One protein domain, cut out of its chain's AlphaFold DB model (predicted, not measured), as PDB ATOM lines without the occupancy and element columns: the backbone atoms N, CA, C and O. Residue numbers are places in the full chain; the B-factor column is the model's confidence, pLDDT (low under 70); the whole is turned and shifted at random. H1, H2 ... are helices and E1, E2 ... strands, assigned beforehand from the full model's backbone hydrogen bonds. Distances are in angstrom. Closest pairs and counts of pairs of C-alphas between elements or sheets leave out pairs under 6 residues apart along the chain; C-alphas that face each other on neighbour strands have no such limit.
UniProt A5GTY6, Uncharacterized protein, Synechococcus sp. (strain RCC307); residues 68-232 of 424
ATOM      1  N   LYS A  68      47.052  99.490  94.157       91.38
ATOM      2  CA  LYS A  68      46.118 100.592  94.433       91.38
ATOM      3  C   LYS A  68      46.754 101.697  95.278       91.38
ATOM      4  O   LYS A  68      46.624 102.871  94.943       91.38
ATOM      5  N   ALA A  69      47.446 101.333  96.358       89.81
ATOM      6  CA  ALA A  69      48.108 102.319  97.206       89.81
ATOM      7  C   ALA A  69      49.288 102.981  96.478       89.81
ATOM      8  O   ALA A  69      49.490 104.185  96.614       89.81
ATOM      9  N   LEU A  70      50.028 102.234  95.648       89.81
ATOM     10  CA  LEU A  70      51.140 102.794  94.880       89.81
ATOM     11  C   LEU A  70      50.661 103.728  93.758       89.81
ATOM     12  O   LEU A  70      51.289 104.758  93.522       89.81
ATOM     13  N   LEU A  71      49.524 103.429  93.120       92.19
ATOM     14  CA  LEU A  71      48.844 104.345  92.198       92.19
ATOM     15  C   LEU A  71      48.484 105.657  92.895       92.19
ATOM     16  O   LEU A  71      48.821 106.726  92.394       92.19
ATOM     17  N   GLN A  72      47.839 105.587  94.064       90.88
ATOM     18  CA  GLN A  72      47.479 106.778  94.837       90.88
ATOM     19  C   GLN A  72      48.717 107.582  95.254       90.88
ATOM     20  O   GLN A  72      48.717 108.806  95.160       90.88
ATOM     21  N   HIS A  73      49.789 106.897  95.648       87.75
ATOM     22  CA  HIS A  73      51.061 107.536  95.958       87.75
ATOM     23  C   HIS A  73      51.659 108.256  94.735       87.75
ATOM     24  O   HIS A  73      52.056 109.413  94.841       87.75
ATOM     25  N   CYS A  74      51.658 107.625  93.555       90.12
ATOM     26  CA  CYS A  74      52.106 108.267  92.316       90.12
ATOM     27  C   CYS A  74      51.216 109.459  91.933       90.12
ATOM     28  O   CYS A  74      51.738 110.483  91.508       90.12
ATOM     29  N   ARG A  75      49.894 109.388  92.151       91.69
ATOM     30  CA  ARG A  75      49.002 110.546  91.959       91.69
ATOM     31  C   ARG A  75      49.413 111.729  92.840       91.69
ATOM     32  O   ARG A  75      49.454 112.847  92.348       91.69
ATOM     33  N   GLY A  76      49.803 111.483  94.092       86.75
ATOM     34  CA  GLY A  76      50.339 112.528  94.972       86.75
ATOM     35  C   GLY A  76      51.667 113.128  94.491       86.75
ATOM     36  O   GLY A  76      51.935 114.302  94.734       86.75
ATOM     37  N   LEU A  77      52.495 112.364  93.764       87.31
ATOM     38  CA  LEU A  77      53.716 112.906  93.152       87.31
ATOM     39  C   LEU A  77      53.421 113.878  92.005       87.31
ATOM     40  O   LEU A  77      54.208 114.799  91.806       87.31
ATOM     41  N   LEU A  78      52.300 113.731  91.287       90.38
ATOM     42  CA  LEU A  78      51.920 114.667  90.218       90.38
ATOM     43  C   LEU A  78      51.761 116.097  90.743       90.38
ATOM     44  O   LEU A  78      52.208 117.035  90.092       90.38
ATOM     45  N   GLU A  79      51.255 116.264  91.968       87.94
ATOM     46  CA  GLU A  79      51.165 117.586  92.597       87.94
ATOM     47  C   GLU A  79      52.540 118.251  92.769       87.94
ATOM     48  O   GLU A  79      52.635 119.475  92.855       87.94
ATOM     49  N   GLN A  80      53.612 117.456  92.867       86.94
ATOM     50  CA  GLN A  80      54.986 117.947  92.978       86.94
ATOM     51  C   GLN A  80      55.540 118.372  91.617       86.94
ATOM     52  O   GLN A  80      56.263 119.364  91.563       86.94
ATOM     53  N   PHE A  81      55.166 117.678  90.534       90.81
ATOM     54  CA  PHE A  81      55.446 118.141  89.170       90.81
ATOM     55  C   PHE A  81      54.798 119.504  88.933       90.81
ATOM     56  O   PHE A  81      55.488 120.428  88.512       90.81
ATOM     57  N   ASP A  82      53.526 119.660  89.311       88.94
ATOM     58  CA  ASP A  82      52.813 120.934  89.173       88.94
ATOM     59  C   ASP A  82      53.462 122.050  90.016       88.94
ATOM     60  O   ASP A  82      53.640 123.167  89.536       88.94
ATOM     61  N   ALA A  83      53.892 121.755  91.252       87.75
ATOM     62  CA  ALA A  83      54.598 122.728  92.106       87.75
ATOM     63  C   ALA A  83      55.919 123.225  91.512       87.75
ATOM     64  O   ALA A  83      56.335 124.352  91.771       87.75
ATOM     65  N   LEU A  84      56.611 122.339  90.799       89.56
ATOM     66  CA  LEU A  84      57.883 122.621  90.151       89.56
ATOM     67  C   LEU A  84      57.687 123.081  88.701       89.56
ATOM     68  O   LEU A  84      58.669 123.163  87.967       89.56
ATOM     69  N   GLU A  85      56.449 123.396  88.301       90.38
ATOM     70  CA  GLU A  85      56.079 123.877  86.961       90.38
ATOM     71  C   GLU A  85      56.572 122.950  85.839       90.38
ATOM     72  O   GLU A  85      56.872 123.378  84.725       90.38
ATOM     73  N   LEU A  86      56.672 121.657  86.141       90.06
ATOM     74  CA  LEU A  86      57.036 120.634  85.179       90.06
ATOM     75  C   LEU A  86      55.792 120.204  84.404       90.06
ATOM     76  O   LEU A  86      54.693 120.195  84.963       90.06
ATOM     77  N   PRO A  87      55.935 119.799  83.129       88.56
ATOM     78  CA  PRO A  87      54.815 119.216  82.406       88.56
ATOM     79  C   PRO A  87      54.323 118.002  83.194       88.56
ATOM     80  O   PRO A  87      55.140 117.147  83.522       88.56
ATOM     81  N   SER A  88      53.025 117.956  83.509       88.50
ATOM     82  CA  SER A  88      52.375 116.870  84.259       88.50
ATOM     83  C   SER A  88      51.406 116.041  83.410       88.50
ATOM     84  O   SER A  88      51.098 114.898  83.751       88.50
ATOM     85  N   GLN A  89      50.966 116.567  82.261       90.12
ATOM     86  CA  GLN A  89      50.097 115.862  81.310       90.12
ATOM     87  C   GLN A  89      50.667 114.514  80.818       90.12
ATOM     88  O   GLN A  89      49.935 113.522  80.865       90.12
ATOM     89  N   PRO A  90      51.936 114.405  80.366       91.00
ATOM     90  CA  PRO A  90      52.452 113.110  79.921       91.00
ATOM     91  C   PRO A  90      52.563 112.097  81.073       91.00
ATOM     92  O   PRO A  90      52.337 110.905  80.871       91.00
ATOM     93  N   GLN A  91      52.841 112.553  82.294       92.38
ATOM     94  CA  GLN A  91      52.921 111.733  83.503       92.38
ATOM     95  C   GLN A  91      51.535 111.221  83.909       92.38
ATOM     96  O   GLN A  91      51.389 110.044  84.241       92.38
ATOM     97  N   GLN A  92      50.506 112.068  83.822       93.38
ATOM     98  CA  GLN A  92      49.110 111.664  84.013       93.38
ATOM     99  C   GLN A  92      48.724 110.550  83.034       93.38
ATOM    100  O   GLN A  92      48.284 109.486  83.465       93.38
ATOM    101  N   GLN A  93      49.004 110.733  81.739       93.38
ATOM    102  CA  GLN A  93      48.725 109.720  80.715       93.38
ATOM    103  C   GLN A  93      49.476 108.404  80.965       93.38
ATOM    104  O   GLN A  93      48.911 107.321  80.813       93.38
ATOM    105  N   GLN A  94      50.751 108.465  81.364       92.00
ATOM    106  CA  GLN A  94      51.524 107.270  81.715       92.00
ATOM    107  C   GLN A  94      50.911 106.515  82.900       92.00
ATOM    108  O   GLN A  94      50.850 105.284  82.879       92.00
ATOM    109  N   LEU A  95      50.443 107.233  83.923       94.38
ATOM    110  CA  LEU A  95      49.832 106.629  85.103       94.38
ATOM    111  C   LEU A  95      48.476 105.991  84.784       94.38
ATOM    112  O   LEU A  95      48.219 104.871  85.222       94.38
ATOM    113  N   GLU A  96      47.652 106.655  83.971       93.94
ATOM    114  CA  GLU A  96      46.379 106.119  83.471       93.94
ATOM    115  C   GLU A  96      46.584 104.826  82.670       93.94
ATOM    116  O   GLU A  96      45.869 103.845  82.872       93.94
ATOM    117  N   GLN A  97      47.615 104.766  81.818       92.19
ATOM    118  CA  GLN A  97      47.963 103.537  81.094       92.19
ATOM    119  C   GLN A  97      48.331 102.381  82.040       92.19
ATOM    120  O   GLN A  97      48.002 101.225  81.766       92.19
ATOM    121  N   LEU A  98      49.019 102.659  83.153       92.38
ATOM    122  CA  LEU A  98      49.361 101.635  84.146       92.38
ATOM    123  C   LEU A  98      48.171 101.230  85.019       92.38
ATOM    124  O   LEU A  98      48.111 100.087  85.475       92.38
ATOM    125  N   GLU A  99      47.220 102.129  85.250       93.62
ATOM    126  CA  GLU A  99      45.949 101.792  85.887       93.62
ATOM    127  C   GLU A  99      45.156 100.817  85.009       93.62
ATOM    128  O   GLU A  99      44.790  99.736  85.476       93.62
ATOM    129  N   GLN A 100      45.022 101.120  83.713       91.88
ATOM    130  CA  GLN A 100      44.368 100.246  82.729       91.88
ATOM    131  C   GLN A 100      45.044  98.873  82.607       91.88
ATOM    132  O   GLN A 100      44.368  97.862  82.414       91.88
ATOM    133  N   LEU A 101      46.369  98.803  82.775       88.75
ATOM    134  CA  LEU A 101      47.107  97.537  82.766       88.75
ATOM    135  C   LEU A 101      46.614  96.561  83.849       88.75
ATOM    136  O   LEU A 101      46.644  95.349  83.632       88.75
ATOM    137  N   GLY A 102      46.148  97.062  84.998       87.31
ATOM    138  CA  GLY A 102      45.614  96.228  86.081       87.31
ATOM    139  C   GLY A 102      44.302  95.521  85.728       87.31
ATOM    140  O   GLY A 102      44.023  94.445  86.259       87.31
ATOM    141  N   GLU A 103      43.541  96.080  84.786       89.25
ATOM    142  CA  GLU A 103      42.196  95.624  84.417       89.25
ATOM    143  C   GLU A 103      42.173  94.717  83.177       89.25
ATOM    144  O   GLU A 103      41.129  94.156  82.842       89.25
ATOM    145  N   ARG A 104      43.316  94.501  82.507       90.38
ATOM    146  CA  ARG A 104      43.372  93.728  81.252       90.38
ATOM    147  C   ARG A 104      42.771  92.315  81.379       90.38
ATOM    148  O   ARG A 104      43.049  91.641  82.375       90.38
ATOM    149  N   PRO A 105      41.971  91.830  80.414       91.00
ATOM    150  CA  PRO A 105      41.352  90.501  80.486       91.00
ATOM    151  C   PRO A 105      42.308  89.357  80.110       91.00
ATOM    152  O   PRO A 105      41.995  88.187  80.326       91.00
ATOM    153  N   ASP A 106      43.460  89.685  79.539       92.25
ATOM    154  CA  ASP A 106      44.378  88.783  78.863       92.25
ATOM    155  C   ASP A 106      45.791  88.806  79.458       92.25
ATOM    156  O   ASP A 106      46.244  89.769  80.080       92.25
ATOM    157  N   ARG A 107      46.500  87.690  79.284       92.19
ATOM    158  CA  ARG A 107      47.904  87.527  79.674       92.19
ATOM    159  C   ARG A 107      48.805  87.933  78.519       92.19
ATOM    160  O   ARG A 107      48.662  87.392  77.428       92.19
ATOM    161  N   HIS A 108      49.788  88.790  78.774       93.06
ATOM    162  CA  HIS A 108      50.739  89.232  77.750       93.06
ATOM    163  C   HIS A 108      52.093  88.544  77.901       93.06
ATOM    164  O   HIS A 108      52.841  88.841  78.833       93.06
ATOM    165  N   VAL A 109      52.450  87.677  76.959       93.25
ATOM    166  CA  VAL A 109      53.788  87.076  76.889       93.25
ATOM    167  C   VAL A 109      54.539  87.687  75.720       93.25
ATOM    168  O   VAL A 109      54.008  87.774  74.614       93.25
ATOM    169  N   VAL A 110      55.771  88.120  75.967       94.56
ATOM    170  CA  VAL A 110      56.620  88.699  74.928       94.56
ATOM    171  C   VAL A 110      57.784  87.772  74.625       94.56
ATOM    172  O   VAL A 110      58.487  87.339  75.534       94.56
ATOM    173  N   LEU A 111      57.997  87.505  73.343       93.81
ATOM    174  CA  LEU A 111      59.168  86.824  72.819       93.81
ATOM    175  C   LEU A 111      60.204  87.872  72.394       93.81
ATOM    176  O   LEU A 111      59.933  88.678  71.506       93.81
ATOM    177  N   ALA A 112      61.367  87.875  73.039       92.69
ATOM    178  CA  ALA A 112      62.489  88.773  72.763       92.69
ATOM    179  C   ALA A 112      63.738  87.984  72.340       92.69
ATOM    180  O   ALA A 112      63.792  86.767  72.511       92.69
ATOM    181  N   GLY A 113      64.745  88.675  71.801       89.44
ATOM    182  CA  GLY A 113      65.953  88.042  71.261       89.44
ATOM    183  C   GLY A 113      65.713  87.485  69.858       89.44
ATOM    184  O   GLY A 113      65.127  88.166  69.014       89.44
ATOM    185  N   ALA A 114      66.138  86.247  69.615       83.69
ATOM    186  CA  ALA A 114      65.938  85.526  68.357       83.69
ATOM    187  C   ALA A 114      64.517  84.946  68.241       83.69
ATOM    188  O   ALA A 114      64.313  83.742  68.093       83.69
ATOM    189  N   GLY A 115      63.512  85.808  68.395       74.50
ATOM    190  CA  GLY A 115      62.118  85.415  68.270       74.50
ATOM    191  C   GLY A 115      61.734  85.171  66.810       74.50
ATOM    192  O   GLY A 115      61.889  86.052  65.968       74.50
ATOM    193  N   GLU A 116      61.186  83.996  66.525       83.38
ATOM    194  CA  GLU A 116      60.708  83.594  65.200       83.38
ATOM    195  C   GLU A 116      59.208  83.279  65.255       83.38
ATOM    196  O   GLU A 116      58.657  82.979  66.316       83.38
ATOM    197  N   LEU A 117      58.528  83.320  64.106       84.88
ATOM    198  CA  LEU A 117      57.097  82.995  64.022       84.88
ATOM    199  C   LEU A 117      56.799  81.555  64.468       84.88
ATOM    200  O   LEU A 117      55.790  81.315  65.126       84.88
ATOM    201  N   GLU A 118      57.699  80.610  64.193       86.56
ATOM    202  CA  GLU A 118      57.560  79.212  64.623       86.56
ATOM    203  C   GLU A 118      57.528  79.069  66.151       86.56
ATOM    204  O   GLU A 118      56.773  78.265  66.703       86.56
ATOM    205  N   LEU A 119      58.293  79.907  66.859       87.00
ATOM    206  CA  LEU A 119      58.286  79.938  68.319       87.00
ATOM    207  C   LEU A 119      56.944  80.418  68.868       87.00
ATOM    208  O   LEU A 119      56.507  79.937  69.911       87.00
ATOM    209  N   VAL A 120      56.260  81.329  68.174       88.94
ATOM    210  CA  VAL A 120      54.921  81.777  68.577       88.94
ATOM    211  C   VAL A 120      53.933  80.607  68.544       88.94
ATOM    212  O   VAL A 120      53.155  80.445  69.483       88.94
ATOM    213  N   GLU A 121      53.993  79.751  67.522       88.69
ATOM    214  CA  GLU A 121      53.143  78.556  67.433       88.69
ATOM    215  C   GLU A 121      53.474  77.520  68.516       88.69
ATOM    216  O   GLU A 121      52.565  76.992  69.162       88.69
ATOM    217  N   LEU A 122      54.761  77.296  68.805       88.75
ATOM    218  CA  LEU A 122      55.189  76.452  69.927       88.75
ATOM    219  C   LEU A 122      54.617  76.960  71.261       88.75
ATOM    220  O   LEU A 122      54.110  76.183  72.072       88.75
ATOM    221  N   LEU A 123      54.675  78.275  71.487       89.44
ATOM    222  CA  LEU A 123      54.166  78.909  72.700       89.44
ATOM    223  C   LEU A 123      52.653  78.759  72.842       89.44
ATOM    224  O   LEU A 123      52.192  78.471  73.945       89.44
ATOM    225  N   LYS A 124      51.885  78.884  71.751       88.06
ATOM    226  CA  LYS A 124      50.432  78.639  71.767       88.06
ATOM    227  C   LYS A 124      50.087  77.224  72.236       88.06
ATOM    228  O   LYS A 124      49.093  77.048  72.928       88.06
ATOM    229  N   GLN A 125      50.903  76.232  71.877       87.44
ATOM    230  CA  GLN A 125      50.679  74.832  72.253       87.44
ATOM    231  C   GLN A 125      51.131  74.520  73.687       87.44
ATOM    232  O   GLN A 125      50.497  73.729  74.382       87.44
ATOM    233  N   LYS A 126      52.251  75.109  74.125       88.62
ATOM    234  CA  LYS A 126      52.924  74.752  75.386       88.62
ATOM    235  C   LYS A 126      52.509  75.611  76.581       88.62
ATOM    236  O   LYS A 126      52.628  75.143  77.713       88.62
ATOM    237  N   LEU A 127      52.065  76.855  76.376       86.00
ATOM    238  CA  LEU A 127      51.638  77.723  77.476       86.00
ATOM    239  C   LEU A 127      50.238  77.317  77.956       86.00
ATOM    240  O   LEU A 127      49.275  77.427  77.198       86.00
ATOM    241  N   PRO A 128      50.076  76.913  79.227       77.19
ATOM    242  CA  PRO A 128      48.762  76.583  79.755       77.19
ATOM    243  C   PRO A 128      47.881  77.841  79.820       77.19
ATOM    244  O   PRO A 128      48.236  78.834  80.466       77.19
ATOM    245  N   SER A 129      46.718  77.801  79.167       64.50
ATOM    246  CA  SER A 129      45.783  78.929  79.109       64.50
ATOM    247  C   SER A 129      44.619  78.745  80.086       64.50
ATOM    248  O   SER A 129      43.637  78.068  79.793       64.50
ATOM    249  N   SER A 130      44.698  79.397  81.245       75.06
ATOM    250  CA  SER A 130      43.532  79.620  82.119       75.06
ATOM    251  C   SER A 130      42.783  80.922  81.781       75.06
ATOM    252  O   SER A 130      41.813  81.263  82.450       75.06
ATOM    253  N   ALA A 131      43.294  81.692  80.818       82.88
ATOM    254  CA  ALA A 131      42.814  83.001  80.384       82.88
ATOM    255  C   ALA A 131      43.255  83.253  78.925       82.88
ATOM    256  O   ALA A 131      44.182  82.573  78.466       82.88
ATOM    257  N   PRO A 132      42.645  84.222  78.211       89.31
ATOM    258  CA  PRO A 132      43.097  84.629  76.883       89.31
ATOM    259  C   PRO A 132      44.575  85.042  76.905       89.31
ATOM    260  O   PRO A 132      45.035  85.695  77.844       89.31
ATOM    261  N   LEU A 133      45.322  84.637  75.880       90.62
ATOM    262  CA  LEU A 133      46.769  84.817  75.785       90.62
ATOM    263  C   LEU A 133      47.103  85.708  74.586       90.62
ATOM    264  O   LEU A 133      46.779  85.361  73.454       90.62
ATOM    265  N   GLN A 134      47.800  86.813  74.839       92.00
ATOM    266  CA  GLN A 134      48.426  87.642  73.815       92.00
ATOM    267  C   GLN A 134      49.908  87.314  73.731       92.00
ATOM    268  O   GLN A 134      50.647  87.466  74.711       92.00
ATOM    269  N   LEU A 135      50.341  86.897  72.548       92.19
ATOM    270  CA  LEU A 135      51.742  86.654  72.242       92.19
ATOM    271  C   LEU A 135      52.267  87.799  71.388       92.19
ATOM    272  O   LEU A 135      51.731  88.082  70.319       92.19
ATOM    273  N   HIS A 136      53.333  88.435  71.857       91.19
ATOM    274  CA  HIS A 136      53.972  89.547  71.167       91.19
ATOM    275  C   HIS A 136      55.363  89.125  70.730       91.19
ATOM    276  O   HIS A 136      56.154  88.658  71.547       91.19
ATOM    277  N   LEU A 137      55.679  89.332  69.459       91.81
ATOM    278  CA  LEU A 137      57.043  89.221  68.970       91.81
ATOM    279  C   LEU A 137      57.708  90.593  69.093       91.81
ATOM    280  O   LEU A 137      57.294  91.552  68.436       91.81
ATOM    281  N   ALA A 138      58.711  90.709  69.960       88.75
ATOM    282  CA  ALA A 138      59.470  91.941  70.088       88.75
ATOM    283  C   ALA A 138      60.286  92.190  68.816       88.75
ATOM    284  O   ALA A 138      60.816  91.264  68.200       88.75
ATOM    285  N   LYS A 139      60.450  93.467  68.459       83.31
ATOM    286  CA  LYS A 139      61.508  93.851  67.521       83.31
ATOM    287  C   LYS A 139      62.856  93.426  68.107       83.31
ATOM    288  O   LYS A 139      63.042  93.500  69.323       83.31
ATOM    289  N   SER A 140      63.773  93.004  67.237       82.56
ATOM    290  CA  SER A 140      65.116  92.599  67.650       82.56
ATOM    291  C   SER A 140      65.761  93.698  68.498       82.56
ATOM    292  O   SER A 140      65.731  94.879  68.133       82.56
ATOM    293  N   LEU A 141      66.278  93.310  69.664       87.56
ATOM    294  CA  LEU A 141      66.951  94.228  70.573       87.56
ATOM    295  C   LEU A 141      68.286  94.662  69.947       87.56
ATOM    296  O   LEU A 141      68.976  93.832  69.352       87.56
ATOM    297  N   PRO A 142      68.679  95.942  70.063       88.38
ATOM    298  CA  PRO A 142      69.899  96.425  69.431       88.38
ATOM    299  C   PRO A 142      71.138  95.746  70.031       88.38
ATOM    300  O   PRO A 142      71.204  95.496  71.236       88.38
ATOM    301  N   LEU A 143      72.133  95.480  69.179       89.62
ATOM    302  CA  LEU A 143      73.377  94.794  69.557       89.62
ATOM    303  C   LEU A 143      74.315  95.664  70.408       89.62
ATOM    304  O   LEU A 143      75.086  95.137  71.202       89.62
ATOM    305  N   ALA A 144      74.261  96.986  70.232       90.25
ATOM    306  CA  ALA A 144      75.091  97.948  70.952       90.25
ATOM    307  C   ALA A 144      74.312  99.258  71.186       90.25
ATOM    308  O   ALA A 144      74.546 100.246  70.488       90.25
ATOM    309  N   PRO A 145      73.328  99.273  72.105       90.69
ATOM    310  CA  PRO A 145      72.650 100.508  72.480       90.69
ATOM    311  C   PRO A 145      73.589 101.424  73.278       90.69
ATOM    312  O   PRO A 145      74.487 100.951  73.970       90.69
ATOM    313  N   GLU A 146      73.312 102.729  73.281       88.62
ATOM    314  CA  GLU A 146      73.997 103.677  74.177       88.62
ATOM    315  C   GLU A 146      73.786 103.321  75.657       88.62
ATOM    316  O   GLU A 146      74.651 103.541  76.501       88.62
ATOM    317  N   ARG A 147      72.621 102.741  75.972       89.50
ATOM    318  CA  ARG A 147      72.259 102.294  77.314       89.50
ATOM    319  C   ARG A 147      71.574 100.935  77.269       89.50
ATOM    320  O   ARG A 147      70.560 100.762  76.596       89.50
ATOM    321  N   TRP A 148      72.070 100.005  78.077       90.25
ATOM    322  CA  TRP A 148      71.444  98.706  78.322       90.25
ATOM    323  C   TRP A 148      70.220  98.872  79.231       90.25
ATOM    324  O   TRP A 148      70.288  98.675  80.440       90.25
ATOM    325  N   ALA A 149      69.107  99.326  78.657       89.38
ATOM    326  CA  ALA A 149      67.839  99.515  79.353       89.38
ATOM    327  C   ALA A 149      66.705  98.876  78.555       89.38
ATOM    328  O   ALA A 149      66.553  99.125  77.359       89.38
ATOM    329  N   TRP A 150      65.913  98.039  79.222       90.94
ATOM    330  CA  TRP A 150      64.804  97.339  78.583       90.94
ATOM    331  C   TRP A 150      63.726  98.326  78.102       90.94
ATOM    332  O   TRP A 150      63.328  99.199  78.877       90.94
ATOM    333  N   PRO A 151      63.224  98.188  76.858       90.25
ATOM    334  CA  PRO A 151      62.132  99.012  76.351       90.25
ATOM    335  C   PRO A 151      60.874  98.922  77.222       90.25
ATOM    336  O   PRO A 151      60.461  97.830  77.625       90.25
ATOM    337  N   GLU A 152      60.212 100.056  77.462       85.00
ATOM    338  CA  GLU A 152      59.044 100.131  78.353       85.00
ATOM    339  C   GLU A 152      57.888  99.225  77.918       85.00
ATOM    340  O   GLU A 152      57.179  98.692  78.771       85.00
ATOM    341  N   GLN A 153      57.713  98.981  76.613       86.25
ATOM    342  CA  GLN A 153      56.672  98.062  76.144       86.25
ATOM    343  C   GLN A 153      56.922  96.619  76.610       86.25
ATOM    344  O   GLN A 153      55.972  95.925  76.967       86.25
ATOM    345  N   LEU A 154      58.186  96.177  76.664       90.94
ATOM    346  CA  LEU A 154      58.546  94.828  77.125       90.94
ATOM    347  C   LEU A 154      58.368  94.688  78.637       90.94
ATOM    348  O   LEU A 154      58.005  93.629  79.138       90.94
ATOM    349  N   LEU A 155      58.570  95.778  79.375       89.69
ATOM    350  CA  LEU A 155      58.433  95.805  80.828       89.69
ATOM    351  C   LEU A 155      56.984  95.647  81.302       89.69
ATOM    352  O   LEU A 155      56.757  95.182  82.421       89.69
ATOM    353  N   ARG A 156      56.009  95.968  80.441       92.38
ATOM    354  CA  ARG A 156      54.565  95.771  80.670       92.38
ATOM    355  C   ARG A 156      54.103  94.318  80.444       92.38
ATOM    356  O   ARG A 156      52.926  94.001  80.661       92.38
ATOM    357  N   ALA A 157      55.007  93.432  80.021       93.06
ATOM    358  CA  ALA A 157      54.730  92.015  79.825       93.06
ATOM    359  C   ALA A 157      54.505  91.280  81.153       93.06
ATOM    360  O   ALA A 157      55.138  91.564  82.167       93.06
ATOM    361  N   ASP A 158      53.624  90.289  81.134       93.75
ATOM    362  CA  ASP A 158      53.419  89.367  82.251       93.75
ATOM    363  C   ASP A 158      54.526  88.312  82.361       93.75
ATOM    364  O   ASP A 158      54.788  87.792  83.448       93.75
ATOM    365  N   LEU A 159      55.138  87.974  81.228       93.06
ATOM    366  CA  LEU A 159      56.270  87.065  81.100       93.06
ATOM    367  C   LEU A 159      57.063  87.458  79.855       93.06
ATOM    368  O   LEU A 159      56.484  87.687  78.792       93.06
ATOM    369  N   VAL A 160      58.382  87.488  79.984       94.94
ATOM    370  CA  VAL A 160      59.298  87.614  78.855       94.94
ATOM    371  C   VAL A 160      59.984  86.278  78.623       94.94
ATOM    372  O   VAL A 160      60.492  85.657  79.554       94.94
ATOM    373  N   ILE A 161      60.004  85.843  77.371       94.75
ATOM    374  CA  ILE A 161      60.761  84.686  76.914       94.75
ATOM    375  C   ILE A 161      61.880  85.220  76.031       94.75
ATOM    376  O   ILE A 161      61.625  85.779  74.968       94.75
ATOM    377  N   TYR A 162      63.115  85.096  76.502       94.62
ATOM    378  CA  TYR A 162      64.306  85.502  75.774       94.62
ATOM    379  C   TYR A 162      64.834  84.312  74.975       94.62
ATOM    380  O   TYR A 162      65.385  83.378  75.554       94.62
ATOM    381  N   ALA A 163      64.622  84.314  73.663       93.44
ATOM    382  CA  ALA A 163      65.053  83.241  72.780       93.44
ATOM    383  C   ALA A 163      66.500  83.441  72.329       93.44
ATOM    384  O   ALA A 163      66.854  84.488  71.786       93.44
ATOM    385  N   LEU A 164      67.314  82.407  72.522       91.12
ATOM    386  CA  LEU A 164      68.674  82.329  72.006       91.12
ATOM    387  C   LEU A 164      68.673  81.576  70.669       91.12
ATOM    388  O   LEU A 164      68.144  80.468  70.575       91.12
ATOM    389  N   ALA A 165      69.281  82.171  69.638       87.50
ATOM    390  CA  ALA A 165      69.481  81.505  68.345       87.50
ATOM    391  C   ALA A 165      70.573  80.427  68.412       87.50
ATOM    392  O   ALA A 165      70.489  79.408  67.733       87.50
ATOM    393  N   ALA A 166      71.606  80.669  69.221       87.88
ATOM    394  CA  ALA A 166      72.779  79.819  69.395       87.88
ATOM    395  C   ALA A 166      73.361  80.048  70.803       87.88
ATOM    396  O   ALA A 166      72.628  80.422  71.720       87.88
ATOM    397  N   ALA A 167      74.670  79.849  70.982       87.88
ATOM    398  CA  ALA A 167      75.349  80.269  72.205       87.88
ATOM    399  C   ALA A 167      75.126  81.770  72.475       87.88
ATOM    400  O   ALA A 167      75.155  82.556  71.524       87.88
ATOM    401  N   PRO A 168      74.899  82.173  73.743       89.81
ATOM    402  CA  PRO A 168      74.577  83.554  74.077       89.81
ATOM    403  C   PRO A 168      75.715  84.483  73.654       89.81
ATOM    404  O   PRO A 168      76.867  84.324  74.065       89.81
ATOM    405  N   SER A 169      75.385  85.462  72.819       91.12
ATOM    406  CA  SER A 169      76.307  86.511  72.403       91.12
ATOM    407  C   SER A 169      76.580  87.491  73.548       91.12
ATOM    408  O   SER A 169      75.843  87.557  74.533       91.12
ATOM    409  N   ALA A 170      77.609  88.330  73.401       90.69
ATOM    410  CA  ALA A 170      77.874  89.399  74.364       90.69
ATOM    411  C   ALA A 170      76.665  90.340  74.541       90.69
ATOM    412  O   ALA A 170      76.398  90.786  75.656       90.69
ATOM    413  N   ALA A 171      75.914  90.607  73.468       91.94
ATOM    414  CA  ALA A 171      74.699  91.412  73.539       91.94
ATOM    415  C   ALA A 171      73.592  90.696  74.325       91.94
ATOM    416  O   ALA A 171      72.943  91.327  75.157       91.94
ATOM    417  N   ASP A 172      73.418  89.384  74.127       92.50
ATOM    418  CA  ASP A 172      72.436  88.590  74.875       92.50
ATOM    419  C   ASP A 172      72.736  88.620  76.374       92.50
ATOM    420  O   ASP A 172      71.855  88.907  77.186       92.50
ATOM    421  N   LEU A 173      74.003  88.406  76.747       90.75
ATOM    422  CA  LEU A 173      74.443  88.452  78.141       90.75
ATOM    423  C   LEU A 173      74.173  89.824  78.773       90.75
ATOM    424  O   LEU A 173      73.647  89.889  79.882       90.75
ATOM    425  N   ARG A 174      74.467  90.918  78.059       92.75
ATOM    426  CA  ARG A 174      74.207  92.285  78.539       92.75
ATOM    427  C   ARG A 174      72.720  92.593  78.676       92.75
ATOM    428  O   ARG A 174      72.324  93.241  79.643       92.75
ATOM    429  N   TRP A 175      71.885  92.118  77.754       93.69
ATOM    430  CA  TRP A 175      70.433  92.274  77.855       93.69
ATOM    431  C   TRP A 175      69.847  91.490  79.026       93.69
ATOM    432  O   TRP A 175      69.013  92.027  79.759       93.69
ATOM    433  N   LEU A 176      70.298  90.252  79.238       92.25
ATOM    434  CA  LEU A 176      69.892  89.439  80.383       92.25
ATOM    435  C   LEU A 176      70.351  90.077  81.701       92.25
ATOM    436  O   LEU A 176      69.536  90.248  82.607       92.25
ATOM    437  N   GLU A 177      71.608  90.518  81.787       90.50
ATOM    438  CA  GLU A 177      72.159  91.234  82.947       90.50
ATOM    439  C   GLU A 177      71.328  92.487  83.279       90.50
ATOM    440  O   GLU A 177      70.926  92.686  84.428       90.50
ATOM    441  N   ALA A 178      70.984  93.278  82.259       91.19
ATOM    442  CA  ALA A 178      70.212  94.511  82.393       91.19
ATOM    443  C   ALA A 178      68.711  94.311  82.680       91.19
ATOM    444  O   ALA A 178      67.997  95.292  82.913       91.19
ATOM    445  N   ALA A 179      68.190  93.079  82.640       91.19
ATOM    446  CA  ALA A 179      66.781  92.826  82.929       91.19
ATOM    447  C   ALA A 179      66.437  93.235  84.373       91.19
ATOM    448  O   ALA A 179      67.222  92.960  85.286       91.19
ATOM    449  N   PRO A 180      65.259  93.824  84.647       88.94
ATOM    450  CA  PRO A 180      64.831  94.085  86.021       88.94
ATOM    451  C   PRO A 180      64.619  92.795  86.820       88.94
ATOM    452  O   PRO A 180      64.110  91.808  86.292       88.94
ATOM    453  N   LEU A 181      64.978  92.797  88.107       85.81
ATOM    454  CA  LEU A 181      64.869  91.616  88.981       85.81
ATOM    455  C   LEU A 181      63.429  91.100  89.115       85.81
ATOM    456  O   LEU A 181      63.205  89.897  89.156       85.81
ATOM    457  N   GLU A 182      62.455  92.009  89.148       86.50
ATOM    458  CA  GLU A 182      61.032  91.676  89.286       86.50
ATOM    459  C   GLU A 182      60.359  91.284  87.958       86.50
ATOM    460  O   GLU A 182      59.160  90.999  87.941       86.50
ATOM    461  N   LEU A 183      61.079  91.322  86.828       91.06
ATOM    462  CA  LEU A 183      60.554  90.912  85.527       91.06
ATOM    463  C   LEU A 183      60.615  89.379  85.416       91.06
ATOM    464  O   LEU A 183      61.718  88.829  85.417       91.06
ATOM    465  N   PRO A 184      59.475  88.671  85.284       92.19
ATOM    466  CA  PRO A 184      59.482  87.245  85.007       92.19
ATOM    467  C   PRO A 184      60.116  87.020  83.637       92.19
ATOM    468  O   PRO A 184      59.537  87.396  82.615       92.19
ATOM    469  N   LEU A 185      61.314  86.442  83.633       93.88
ATOM    470  CA  LEU A 185      62.099  86.203  82.432       93.88
ATOM    471  C   LEU A 185      62.528  84.739  82.379       93.88
ATOM    472  O   LEU A 185      63.135  84.221  83.317       93.88
ATOM    473  N   LEU A 186      62.208  84.092  81.262       93.81
ATOM    474  CA  LEU A 186      62.611  82.734  80.926       93.81
ATOM    475  C   LEU A 186      63.575  82.785  79.742       93.81
ATOM    476  O   LEU A 186      63.307  83.493  78.773       93.81
ATOM    477  N   VAL A 187      64.665  82.028  79.793       94.00
ATOM    478  CA  VAL A 187      65.599  81.912  78.668       94.00
ATOM    479  C   VAL A 187      65.266  80.648  77.885       94.00
ATOM    480  O   VAL A 187      65.289  79.544  78.429       94.00
ATOM    481  N   LEU A 188      64.932  80.807  76.609       92.38
ATOM    482  CA  LEU A 188      64.615  79.713  75.701       92.38
ATOM    483  C   LEU A 188      65.851  79.352  74.879       92.38
ATOM    484  O   LEU A 188      66.415  80.200  74.186       92.38
ATOM    485  N   GLY A 189      66.248  78.084  74.956       89.88
ATOM    486  CA  GLY A 189      67.367  77.550  74.191       89.88
ATOM    487  C   GLY A 189      67.094  77.436  72.681       89.88
ATOM    488  O   GLY A 189      65.936  77.471  72.235       89.88
ATOM    489  N   PRO A 190      68.162  77.256  71.883       87.94
ATOM    490  CA  PRO A 190      68.052  77.016  70.450       87.94
ATOM    491  C   PRO A 190      67.371  75.671  70.152       87.94
ATOM    492  O   PRO A 190      67.217  74.827  71.035       87.94
ATOM    493  N   ALA A 191      66.956  75.465  68.898       82.62
ATOM    494  CA  ALA A 191      66.238  74.253  68.486       82.62
ATOM    495  C   ALA A 191      67.054  72.962  68.679       82.62
ATOM    496  O   ALA A 191      66.503  71.953  69.109       82.62
ATOM    497  N   GLU A 192      68.360  73.015  68.406       81.38
ATOM    498  CA  GLU A 192      69.272  71.860  68.433       81.38
ATOM    499  C   GLU A 192      70.174  71.823  69.685       81.38
ATOM    500  O   GLU A 192      71.170  71.103  69.722       81.38
ATOM    501  N   GLY A 193      69.867  72.613  70.721       75.69
ATOM    502  CA  GLY A 193      70.709  72.706  71.920       75.69
ATOM    503  C   GLY A 193      70.663  71.447  72.793       75.69
ATOM    504  O   GLY A 193      69.582  70.958  73.123       75.69
ATOM    505  N   SER A 194      71.826  70.948  73.231       79.19
ATOM    506  CA  SER A 194      71.893  69.805  74.156       79.19
ATOM    507  C   SER A 194      71.611  70.215  75.611       79.19
ATOM    508  O   SER A 194      71.822  71.363  76.011       79.19
ATOM    509  N   ALA A 195      71.150  69.270  76.440       80.38
ATOM    510  CA  ALA A 195      70.937  69.495  77.879       80.38
ATOM    511  C   ALA A 195      72.216  69.948  78.603       80.38
ATOM    512  O   ALA A 195      72.172  70.835  79.454       80.38
ATOM    513  N   GLU A 196      73.368  69.402  78.211       83.56
ATOM    514  CA  GLU A 196      74.673  69.766  78.769       83.56
ATOM    515  C   GLU A 196      75.068  71.209  78.431       83.56
ATOM    516  O   GLU A 196      75.533  71.941  79.305       83.56
ATOM    517  N   GLN A 197      74.827  71.654  77.192       84.56
ATOM    518  CA  GLN A 197      75.082  73.040  76.781       84.56
ATOM    519  C   GLN A 197      74.221  74.024  77.577       84.56
ATOM    520  O   GLN A 197      74.719  75.033  78.075       84.56
ATOM    521  N   MET A 198      72.940  73.701  77.758       82.31
ATOM    522  CA  MET A 198      72.022  74.524  78.545       82.31
ATOM    523  C   MET A 198      72.427  74.583  80.023       82.31
ATOM    524  O   MET A 198      72.368  75.651  80.634       82.31
ATOM    525  N   ALA A 199      72.884  73.466  80.596       83.94
ATOM    526  CA  ALA A 199      73.399  73.425  81.963       83.94
ATOM    527  C   ALA A 199      74.662  74.290  82.123       83.94
ATOM    528  O   ALA A 199      74.783  75.027  83.105       83.94
ATOM    529  N   ALA A 200      75.564  74.268  81.136       86.94
ATOM    530  CA  ALA A 200      76.755  75.113  81.127       86.94
ATOM    531  C   ALA A 200      76.397  76.610  81.095       86.94
ATOM    532  O   ALA A 200      76.928  77.384  81.894       86.94
ATOM    533  N   TRP A 201      75.458  77.028  80.238       87.31
ATOM    534  CA  TRP A 201      75.010  78.427  80.187       87.31
ATOM    535  C   TRP A 201      74.274  78.857  81.453       87.31
ATOM    536  O   TRP A 201      74.483  79.970  81.931       87.31
ATOM    537  N   SER A 202      73.468  77.970  82.038       84.12
ATOM    538  CA  SER A 202      72.812  78.213  83.326       84.12
ATOM    539  C   SER A 202      73.826  78.470  84.441       84.12
ATOM    540  O   SER A 202      73.687  79.424  85.207       84.12
ATOM    541  N   SER A 203      74.919  77.699  84.472       84.94
ATOM    542  CA  SER A 203      76.012  77.933  85.419       84.94
ATOM    543  C   SER A 203      76.709  79.282  85.208       84.94
ATOM    544  O   SER A 203      77.172  79.870  86.181       84.94
ATOM    545  N   GLN A 204      76.808  79.768  83.967       84.25
ATOM    546  CA  GLN A 204      77.455  81.048  83.644       84.25
ATOM    547  C   GLN A 204      76.567  82.257  83.954       84.25
ATOM    548  O   GLN A 204      77.050  83.267  84.458       84.25
ATOM    549  N   LEU A 205      75.270  82.159  83.657       80.62
ATOM    550  CA  LEU A 205      74.288  83.233  83.849       80.62
ATOM    551  C   LEU A 205      73.727  83.294  85.281       80.62
ATOM    552  O   LEU A 205      73.078  84.273  85.658       80.62
ATOM    553  N   GLY A 206      74.006  82.268  86.089       80.94
ATOM    554  CA  GLY A 206      73.601  82.162  87.483       80.94
ATOM    555  C   GLY A 206      72.153  81.700  87.662       80.94
ATOM    556  O   GLY A 206      71.342  81.676  86.737       80.94
ATOM    557  N   SER A 207      71.790  81.382  88.907       82.12
ATOM    558  CA  SER A 207      70.490  80.790  89.266       82.12
ATOM    559  C   SER A 207      69.287  81.730  89.120       82.12
ATOM    560  O   SER A 207      68.169  81.365  89.484       82.12
ATOM    561  N   ARG A 208      69.503  82.962  88.643       86.38
ATOM    562  CA  ARG A 208      68.451  83.961  88.440       86.38
ATOM    563  C   ARG A 208      67.500  83.555  87.315       86.38
ATOM    564  O   ARG A 208      66.298  83.784  87.428       86.38
ATOM    565  N   PHE A 209      68.041  83.015  86.227       88.19
ATOM    566  CA  PHE A 209      67.268  82.713  85.030       88.19
ATOM    567  C   PHE A 209      66.898  81.243  85.001       88.19
ATOM    568  O   PHE A 209      67.736  80.368  85.203       88.19
ATOM    569  N   GLN A 210      65.629  80.971  84.715       89.25
ATOM    570  CA  GLN A 210      65.216  79.622  84.370       89.25
ATOM    571  C   GLN A 210      65.419  79.410  82.877       89.25
ATOM    572  O   GLN A 210      65.070  80.267  82.062       89.25
ATOM    573  N   PHE A 211      65.986  78.261  82.538       89.69
ATOM    574  CA  PHE A 211      66.219  77.858  81.163       89.69
ATOM    575  C   PHE A 211      65.162  76.851  80.743       89.69
ATOM    576  O   PHE A 211      64.744  76.007  81.534       89.69
ATOM    577  N   TRP A 212      64.729  76.954  79.495       89.81
ATOM    578  CA  TRP A 212      63.741  76.065  78.907       89.81
ATOM    579  C   TRP A 212      64.233  75.554  77.559       89.81
ATOM    580  O   TRP A 212      64.665  76.340  76.713       89.81
ATOM    581  N   GLN A 213      64.147  74.242  77.351       88.31
ATOM    582  CA  GLN A 213      64.327  73.633  76.038       88.31
ATOM    583  C   GLN A 213      62.984  73.423  75.339       88.31
ATOM    584  O   GLN A 213      62.015  72.975  75.950       88.31
ATOM    585  N   ARG A 214      62.942  73.671  74.024       86.94
ATOM    586  CA  ARG A 214      61.711  73.611  73.208       86.94
ATOM    587  C   ARG A 214      60.966  72.269  73.325       86.94
ATOM    588  O   ARG A 214      59.735  72.238  73.313       86.94
ATOM    589  N   ASN A 215      61.712  71.175  73.486       84.81
ATOM    590  CA  ASN A 215      61.170  69.816  73.547       84.81
ATOM    591  C   ASN A 215      60.669  69.422  74.946       84.81
ATOM    592  O   ASN A 215      59.897  68.473  75.079       84.81
ATOM    593  N   GLU A 216      61.037  70.169  75.984       86.81
ATOM    594  CA  GLU A 216      60.669  69.878  77.366       86.81
ATOM    595  C   GLU A 216      59.310  70.492  77.749       86.81
ATOM    596  O   GLU A 216      58.670  71.243  76.995       86.81
ATOM    597  N   ALA A 217      58.830  70.135  78.939       86.88
ATOM    598  CA  ALA A 217      57.707  70.819  79.564       86.88
ATOM    599  C   ALA A 217      58.132  72.217  80.039       86.88
ATOM    600  O   ALA A 217      59.296  72.453  80.360       86.88
ATOM    601  N   LEU A 218      57.178  73.149  80.100       88.12
ATOM    602  CA  LEU A 218      57.431  74.500  80.595       88.12
ATOM    603  C   LEU A 218      57.929  74.435  82.059       88.12
ATOM    604  O   LEU A 218      57.221  73.875  82.901       88.12
ATOM    605  N   PRO A 219      59.095  75.022  82.399       87.94
ATOM    606  CA  PRO A 219      59.701  74.867  83.727       87.94
ATOM    607  C   PRO A 219      59.047  75.752  84.800       87.94
ATOM    608  O   PRO A 219      59.344  75.624  85.986       87.94
ATOM    609  N   ILE A 220      58.130  76.638  84.399       86.62
ATOM    610  CA  ILE A 220      57.426  77.563  85.286       86.62
ATOM    611  C   ILE A 220      55.952  77.193  85.438       86.62
ATOM    612  O   ILE A 220      55.262  76.835  84.485       86.62
ATOM    613  N   LYS A 221      55.432  77.391  86.650       87.81
ATOM    614  CA  LYS A 221      53.988  77.434  86.892       87.81
ATOM    615  C   LYS A 221      53.513  78.869  86.729       87.81
ATOM    616  O   LYS A 221      53.930  79.750  87.479       87.81
ATOM    617  N   LEU A 222      52.631  79.104  85.761       87.12
ATOM    618  CA  LEU A 222      52.045  80.426  85.575       87.12
ATOM    619  C   LEU A 222      51.083  80.732  86.739       87.12
ATOM    620  O   LEU A 222      50.218  79.905  87.037       87.12
ATOM    621  N   PRO A 223      51.201  81.898  87.404       89.31
ATOM    622  CA  PRO A 223      50.262  82.298  88.450       89.31
ATOM    623  C   PRO A 223      48.854  82.528  87.873       89.31
ATOM    624  O   PRO A 223      48.659  82.527  86.658       89.31
ATOM    625  N   SER A 224      47.850  82.761  88.723       90.81
ATOM    626  CA  SER A 224      46.539  83.214  88.238       90.81
ATOM    627  C   SER A 224      46.659  84.571  87.535       90.81
ATOM    628  O   SER A 224      47.518  85.382  87.892       90.81
ATOM    629  N   LEU A 225      45.779  84.844  86.562       90.06
ATOM    630  CA  LEU A 225      45.793  86.111  85.818       90.06
ATOM    631  C   LEU A 225      45.726  87.320  86.764       90.06
ATOM    632  O   LEU A 225      46.507  88.255  86.632       90.06
ATOM    633  N   THR A 226      44.848  87.282  87.770       91.00
ATOM    634  CA  THR A 226      44.720  88.357  88.766       91.00
ATOM    635  C   THR A 226      46.027  88.620  89.505       91.00
ATOM    636  O   THR A 226      46.454  89.768  89.596       91.00
ATOM    637  N   ARG A 227      46.698  87.566  89.988       91.19
ATOM    638  CA  ARG A 227      47.972  87.715  90.698       91.19
ATOM    639  C   ARG A 227      49.062  88.261  89.775       91.19
ATOM    640  O   ARG A 227      49.833  89.118  90.195       91.19
ATOM    641  N   GLN A 228      49.109  87.803  88.526       90.75
ATOM    642  CA  GLN A 228      50.109  88.250  87.560       90.75
ATOM    643  C   GLN A 228      49.934  89.721  87.175       90.75
ATOM    644  O   GLN A 228      50.909  90.467  87.185       90.75
ATOM    645  N   ARG A 229      48.692  90.166  86.935       90.81
ATOM    646  CA  ARG A 229      48.375  91.579  86.667       90.81
ATOM    647  C   ARG A 229      48.810  92.475  87.818       90.81
ATOM    648  O   ARG A 229      49.481  93.472  87.578       90.81
ATOM    649  N   GLN A 230      48.518  92.082  89.059       91.50
ATOM    650  CA  GLN A 230      48.954  92.827  90.244       91.50
ATOM    651  C   GLN A 230      50.482  92.921  90.337       91.50
ATOM    652  O   GLN A 230      51.006  93.996  90.611       91.50
ATOM    653  N   GLN A 231      51.203  91.826  90.076       91.62
ATOM    654  CA  GLN A 231      52.671  91.817  90.074       91.62
ATOM    655  C   GLN A 231      53.250  92.707  88.968       91.62
ATOM    656  O   GLN A 231      54.136  93.518  89.235       91.62
ATOM    657  N   THR A 232      52.732  92.595  87.743       93.38
ATOM    658  CA  THR A 232      53.164  93.416  86.606       93.38
ATOM    659  C   THR A 232      52.881  94.896  86.852       93.38
ATOM    660  O   THR A 232      53.763  95.728  86.644       93.38
TER     661      THR A 232
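AT A GLANCE: This is residues 68 to 232 of the 424 residues of an uncharacterized protein of Synechococcus sp. (strain RCC307) (UniProt A5GTY6). A strongly twisted sheet of five parallel strands makes the main body, with H3 over one face and H5 over part of the opposite face. The helical hairpin of H1 and H2 reaches away from this body as an arm along the longest axis, and H7 packs on the end of H2 where the arm joins the body. The printed part has 165 residues, in the order H1 H2 E1 H3 E2 H4 E3 H5 E4 H6 E5 H7; the sheet runs E2 E1 E3 E4 E5, and the class is mixed. It is only just compact, close to loose, with a radius of gyration of the C-alphas of 18.0 A and spans of 58 by 39 by 28 A.

HOW THE PARTS SIT: H1, residues 68 to 83, and H2, residues 89 to 103, form a hairpin: they touch, closest at the C-alphas of Leu 78 and Gln 91, 7.4 A, at a shallow tilt of 5 degrees, opposite ways. E1, residues 107 to 113, is parallel to E2, residues 133 to 137, with N 109 and O 134 within hydrogen-bond range at 2.9 A. H3, residues 117 to 126, is over E1 at a height over the sheet of 8.6 A. E3, residues 159 to 163, is parallel to E1, with N 161 and O 110 at 2.8 A. H4, residues 152 to 155, only grazes the sheet. E4, residues 185 to 188, is parallel to E3, with N 186 and O 160 at 2.9 A. H5, residues 170 to 177, is on the opposite face to H3, only just over E1, with 3 of its C-alphas falling there. E5, residues 210 to 212, is parallel to E4, with N 212 and O 187 at 2.9 A. H6, residues 195 to 205, only grazes the sheet. H7, residues 225 to 232, also only grazes it, and touches residues 101 to 103 of H2, closest at the C-alphas of Gly 102 and Arg 229, 5.4 A. The strand-helix-strand units, parallel neighbour strands with a helix between, are E1 H3 E2, E3 H5 E4 and E4 H6 E5; E2 H4 E3 is a split one with E1 between. Each crossover is right-handed. Every O i to N i+4 pair is within hydrogen-bond range in H3, H5, H6 and H7; H1 has 10 of 12, H2 has 9 of 11, and H4 is too short for one.

IN THESE COORDINATES: H1 begins at C-alpha 68 (46.118, 100.592, 94.433) and is 23.8 A long; H2 is 21.9 A. E1 is 19.9 A, ending at C-alpha 113 (65.953, 88.042, 71.261). H7 ends at C-alpha 232 (53.164, 93.416, 86.606).

THE WHOLE: The C-alphas farthest apart, of Ala 83 and Ser 194, are 58.5 A apart. The printed part has no cut. The links E2 to H4 and E5 to H7 are long. Mean pLDDT of the printed part is 88.8, with residue 129 under 70.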